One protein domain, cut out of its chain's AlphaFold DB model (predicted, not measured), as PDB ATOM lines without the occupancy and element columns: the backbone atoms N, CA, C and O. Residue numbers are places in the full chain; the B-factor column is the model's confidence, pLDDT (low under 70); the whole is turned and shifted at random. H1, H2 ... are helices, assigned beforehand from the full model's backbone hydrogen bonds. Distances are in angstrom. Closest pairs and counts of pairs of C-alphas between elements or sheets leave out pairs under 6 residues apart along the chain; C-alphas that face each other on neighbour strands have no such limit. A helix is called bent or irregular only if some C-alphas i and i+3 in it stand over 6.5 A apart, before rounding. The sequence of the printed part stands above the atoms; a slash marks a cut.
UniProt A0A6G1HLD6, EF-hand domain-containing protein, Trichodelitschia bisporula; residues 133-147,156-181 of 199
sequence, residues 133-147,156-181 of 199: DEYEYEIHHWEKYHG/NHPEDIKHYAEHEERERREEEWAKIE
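AT A GLANCE: This is residues 133 to 147 and 156 to 181 of the 199 residues of the protein "EF-hand domain-containing protein" of Trichodelitschia bisporula (UniProt A0A6G1HLD6). A short helix, H1, lies near the first part of a long helix, H2, and runs the opposite way; the rest of H2, residues 168 to 181, sticks out free and makes much of the length. The printed part has 41 residues, all helix by class, with two named helices, H1 then H2, and no named strand. It is only just loose, close to extended, with a radius of gyration of the C-alphas of 13.1 A and spans of 40 by 18 by 11 A.

HOW THE PARTS SIT: H1, residues 133 to 146, and H2, residues 158 to 181, are close but not clearly touching; their closest C-alphas, Tyr 137 and His 163, are 7.5 A apart. They run opposite ways at a shallow tilt of 33 degrees, only just short of steep. Every O i to N i+4 pair is within hydrogen-bond range in H2, and 8 of 10 in H1.

IN THESE COORDINATES: H1 begins at C-alpha 133 (17.316, 32.203, -38.519) and is 16.9 A long; it is only just irregular, with C-alphas 140 and 143 6.51 A apart. H2, 34.6 A long, ends at C-alpha 181 (19.343, 53.014, -54.401).

THE WHOLE: The two farthest C-alphas, Lys 144 and Glu 181, are 40.3 A apart. Residues 148 to 155 are not printed; C-alphas 147 and 156 are 14.7 A apart across this cut, in the link from H1 to H2. No printed residue has pLDDT under 70.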
ATOM      1  N   ASP A 133      18.696  32.675 -38.309       88.88
ATOM      2  CA  ASP A 133      17.316  32.203 -38.519       88.88
ATOM      3  C   ASP A 133      17.230  31.045 -39.549       88.88
ATOM      4  O   ASP A 133      16.293  30.251 -39.488       88.88
ATOM      5  N   GLU A 134      18.170  30.964 -40.501       91.19
ATOM      6  CA  GLU A 134      18.218  29.910 -41.522       91.19
ATOM      7  C   GLU A 134      18.781  28.610 -40.947       91.19
ATOM      8  O   GLU A 134      18.163  27.556 -41.067       91.19
ATOM      9  N   TYR A 135      19.932  28.693 -40.281       90.00
ATOM     10  CA  TYR A 135      20.586  27.543 -39.674       90.00
ATOM     11  C   TYR A 135      19.710  26.898 -38.601       90.00
ATOM     12  O   TYR A 135      19.546  25.682 -38.599       90.00
ATOM     13  N   GLU A 136      19.095  27.707 -37.734       91.00
ATOM     14  CA  GLU A 136      18.206  27.221 -36.675       91.00
ATOM     15  C   GLU A 136      16.949  26.546 -37.252       91.00
ATOM     16  O   GLU A 136      16.482  25.541 -36.716       91.00
ATOM     17  N   TYR A 137      16.411  27.052 -38.370       91.56
ATOM     18  CA  TYR A 137      15.319  26.387 -39.085       91.56
ATOM     19  C   TYR A 137      15.767  25.040 -39.662       91.56
ATOM     20  O   TYR A 137      15.064  24.042 -39.481       91.56
ATOM     21  N   GLU A 138      16.939  24.994 -40.301       90.00
ATOM     22  CA  GLU A 138      17.472  23.777 -40.915       90.00
ATOM     23  C   GLU A 138      17.652  22.662 -39.870       90.00
ATOM     24  O   GLU A 138      17.090  21.572 -40.001       90.00
ATOM     25  N   ILE A 139      18.383  22.935 -38.787       90.12
ATOM     26  CA  ILE A 139      18.772  21.879 -37.843       90.12
ATOM     27  C   ILE A 139      17.642  21.484 -36.879       90.12
ATOM     28  O   ILE A 139      17.493  20.304 -36.564       90.12
ATOM     29  N   HIS A 140      16.799  22.426 -36.431       88.12
ATOM     30  CA  HIS A 140      15.784  22.129 -35.402       88.12
ATOM     31  C   HIS A 140      14.417  21.769 -35.972       88.12
ATOM     32  O   HIS A 140      13.646  21.041 -35.331       88.12
ATOM     33  N   HIS A 141      14.089  22.272 -37.164       90.94
ATOM     34  CA  HIS A 141      12.788  22.043 -37.787       90.94
ATOM     35  C   HIS A 141      12.895  21.175 -39.035       90.94
ATOM     36  O   HIS A 141      12.272  20.111 -39.088       90.94
ATOM     37  N   TRP A 142      13.694  21.586 -40.018       90.00
ATOM     38  CA  TRP A 142      13.782  20.882 -41.291       90.00
ATOM     39  C   TRP A 142      14.296  19.454 -41.119       90.00
ATOM     40  O   TRP A 142      13.593  18.518 -41.485       90.00
ATOM     41  N   GLU A 143      15.457  19.234 -40.501       89.50
ATOM     42  CA  GLU A 143      15.990  17.875 -40.329       89.50
ATOM     43  C   GLU A 143      15.007  16.957 -39.583       89.50
ATOM     44  O   GLU A 143      14.828  15.786 -39.937       89.50
ATOM     45  N   LYS A 144      14.299  17.511 -38.595       86.62
ATOM     46  CA  LYS A 144      13.349  16.784 -37.751       86.62
ATOM     47  C   LYS A 144      12.070  16.372 -38.479       86.62
ATOM     48  O   LYS A 144      11.586  15.259 -38.260       86.62
ATOM     49  N   TYR A 145      11.494  17.261 -39.283       86.88
ATOM     50  CA  TYR A 145      10.181  17.041 -39.902       86.88
ATOM     51  C   TYR A 145      10.253  16.734 -41.403       86.88
ATOM     52  O   TYR A 145       9.365  16.059 -41.924       86.88
ATOM     53  N   HIS A 146      11.333  17.148 -42.066       89.06
ATOM     54  CA  HIS A 146      11.528  17.124 -43.520       89.06
ATOM     55  C   HIS A 146      12.840  16.438 -43.969       89.06
ATOM     56  O   HIS A 146      13.025  16.180 -45.154       89.06
ATOM     57  N   GLY A 147      13.740  16.038 -43.062       83.62
ATOM     58  CA  GLY A 147      15.010  15.375 -43.419       83.62
ATOM     59  C   GLY A 147      14.896  13.907 -43.881       83.62
ATOM     60  O   GLY A 147      15.877  13.303 -44.320       83.62
ATOM     61  N   ASN A 156       4.018  22.984 -44.549       87.50
ATOM     62  CA  ASN A 156       2.786  23.522 -43.979       87.50
ATOM     63  C   ASN A 156       2.780  23.566 -42.444       87.50
ATOM     64  O   ASN A 156       1.762  23.959 -41.861       87.50
ATOM     65  N   HIS A 157       3.884  23.207 -41.774       90.44
ATOM     66  CA  HIS A 157       3.969  23.417 -40.334       90.44
ATOM     67  C   HIS A 157       3.918  24.923 -40.024       90.44
ATOM     68  O   HIS A 157       4.385  25.737 -40.825       90.44
ATOM     69  N   PRO A 158       3.363  25.331 -38.868       92.44
ATOM     70  CA  PRO A 158       3.343  26.738 -38.469       92.44
ATOM     71  C   PRO A 158       4.721  27.413 -38.540       92.44
ATOM     72  O   PRO A 158       4.811  28.579 -38.921       92.44
ATOM     73  N   GLU A 159       5.781  26.678 -38.207       88.94
ATOM     74  CA  GLU A 159       7.174  27.109 -38.283       88.94
ATOM     75  C   GLU A 159       7.658  27.273 -39.733       88.94
ATOM     76  O   GLU A 159       8.281  28.292 -40.021       88.94
ATOM     77  N   ASP A 160       7.295  26.366 -40.654       92.44
ATOM     78  CA  ASP A 160       7.572  26.505 -42.099       92.44
ATOM     79  C   ASP A 160       6.944  27.795 -42.637       92.44
ATOM     80  O   ASP A 160       7.611  28.650 -43.219       92.44
ATOM     81  N   ILE A 161       5.644  27.973 -42.380       92.81
ATOM     82  CA  ILE A 161       4.873  29.129 -42.850       92.81
ATOM     83  C   ILE A 161       5.479  30.425 -42.310       92.81
ATOM     84  O   ILE A 161       5.601  31.407 -43.041       92.81
ATOM     85  N   LYS A 162       5.853  30.443 -41.027       91.88
ATOM     86  CA  LYS A 162       6.463  31.615 -40.399       91.88
ATOM     87  C   LYS A 162       7.838  31.917 -40.996       91.88
ATOM     88  O   LYS A 162       8.092  33.072 -41.321       91.88
ATOM     89  N   HIS A 163       8.690  30.906 -41.152       92.31
ATOM     90  CA  HIS A 163      10.026  31.054 -41.723       92.31
ATOM     91  C   HIS A 163       9.959  31.630 -43.150       92.31
ATOM     92  O   HIS A 163      10.583  32.652 -43.435       92.31
ATOM     93  N   TYR A 164       9.103  31.077 -44.017       91.88
ATOM     94  CA  TYR A 164       8.929  31.596 -45.379       91.88
ATOM     95  C   TYR A 164       8.268  32.976 -45.427       91.88
ATOM     96  O   TYR A 164       8.677  33.817 -46.226       91.88
ATOM     97  N   ALA A 165       7.306  33.265 -44.546       94.06
ATOM     98  CA  ALA A 165       6.734  34.607 -44.446       94.06
ATOM     99  C   ALA A 165       7.787  35.659 -44.041       94.06
ATOM    100  O   ALA A 165       7.727  36.799 -44.504       94.06
ATOM    101  N   GLU A 166       8.759  35.299 -43.194       90.81
ATOM    102  CA  GLU A 166       9.886  36.173 -42.842       90.81
ATOM    103  C   GLU A 166      10.839  36.399 -44.032       90.81
ATOM    104  O   GLU A 166      11.317  37.525 -44.216       90.81
ATOM    105  N   HIS A 167      11.068  35.385 -44.874       94.12
ATOM    106  CA  HIS A 167      11.823  35.526 -46.129       94.12
ATOM    107  C   HIS A 167      11.117  36.440 -47.133       94.12
ATOM    108  O   HIS A 167      11.719  37.415 -47.577       94.12
ATOM    109  N   GLU A 168       9.829  36.219 -47.413       95.00
ATOM    110  CA  GLU A 168       9.047  37.077 -48.322       95.00
ATOM    111  C   GLU A 168       9.075  38.551 -47.877       95.00
ATOM    112  O   GLU A 168       9.160  39.490 -48.675       95.00
ATOM    113  N   GLU A 169       9.003  38.777 -46.566       94.50
ATOM    114  CA  GLU A 169       9.038  40.108 -45.978       94.50
ATOM    115  C   GLU A 169      10.424  40.762 -46.107       94.50
ATOM    116  O   GLU A 169      10.517  41.964 -46.381       94.50
ATOM    117  N   ARG A 170      11.498  39.976 -45.972       90.38
ATOM    118  CA  ARG A 170      12.885  40.407 -46.187       90.38
ATOM    119  C   ARG A 170      13.147  40.757 -47.646       90.38
ATOM    120  O   ARG A 170      13.588  41.876 -47.903       90.38
ATOM    121  N   GLU A 171      12.785  39.879 -48.575       92.44
ATOM    122  CA  GLU A 171      12.919  40.106 -50.017       92.44
ATOM    123  C   GLU A 171      12.175  41.372 -50.452       92.44
ATOM    124  O   GLU A 171      12.741  42.236 -51.124       92.44
ATOM    125  N   ARG A 172      10.936  41.570 -49.980       95.69
ATOM    126  CA  ARG A 172      10.169  42.789 -50.278       95.69
ATOM    127  C   ARG A 172      10.900  44.060 -49.832       95.69
ATOM    128  O   ARG A 172      10.920  45.048 -50.567       95.69
ATOM    129  N   ARG A 173      11.499  44.065 -48.634       92.56
ATOM    130  CA  ARG A 173      12.279  45.218 -48.143       92.56
ATOM    131  C   ARG A 173      13.550  45.445 -48.953       92.56
ATOM    132  O   ARG A 173      13.914  46.596 -49.191       92.56
ATOM    133  N   GLU A 174      14.219  44.378 -49.370       92.81
ATOM    134  CA  GLU A 174      15.409  44.462 -50.216       92.81
ATOM    135  C   GLU A 174      15.073  45.035 -51.595       92.81
ATOM    136  O   GLU A 174      15.772  45.927 -52.076       92.81
ATOM    137  N   GLU A 175      13.953  44.627 -52.197       94.19
ATOM    138  CA  GLU A 175      13.467  45.214 -53.447       94.19
ATOM    139  C   GLU A 175      13.123  46.703 -53.307       94.19
ATOM    140  O   GLU A 175      13.430  47.509 -54.193       94.19
ATOM    141  N   GLU A 176      12.467  47.092 -52.210       91.19
ATOM    142  CA  GLU A 176      12.191  48.498 -51.898       91.19
ATOM    143  C   GLU A 176      13.489  49.298 -51.764       91.19
ATOM    144  O   GLU A 176      13.611  50.393 -52.327       91.19
ATOM    145  N   TRP A 177      14.480  48.742 -51.068       86.88
ATOM    146  CA  TRP A 177      15.789  49.360 -50.906       86.88
ATOM    147  C   TRP A 177      16.531  49.505 -52.240       86.88
ATOM    148  O   TRP A 177      16.991  50.601 -52.567       86.88
ATOM    149  N   ALA A 178      16.562  48.454 -53.061       90.00
ATOM    150  CA  ALA A 178      17.195  48.467 -54.377       90.00
ATOM    151  C   ALA A 178      16.559  49.506 -55.319       90.00
ATOM    152  O   ALA A 178      17.256  50.150 -56.109       90.00
ATOM    153  N   LYS A 179      15.240  49.728 -55.221       90.12
ATOM    154  CA  LYS A 179      14.554  50.809 -55.952       90.12
ATOM    155  C   LYS A 179      15.046  52.186 -55.505       90.12
ATOM    156  O   LYS A 179      15.377  53.008 -56.358       90.12
ATOM    157  N   ILE A 180      15.136  52.428 -54.195       86.69
ATOM    158  CA  ILE A 180      15.632  53.698 -53.638       86.69
ATOM    159  C   ILE A 180      17.084  53.954 -54.065       86.69
ATOM    160  O   ILE A 180      17.414  55.064 -54.488       86.69
ATOM    161  N   GLU A 181      17.938  52.932 -53.994       84.94
ATOM    162  CA  GLU A 181      19.343  53.014 -54.401       84.94
ATOM    163  C   GLU A 181      19.479  53.336 -55.895       84.94
ATOM    164  O   GLU A 181      20.204  54.261 -56.271       84.94
TER     165      GLU A 181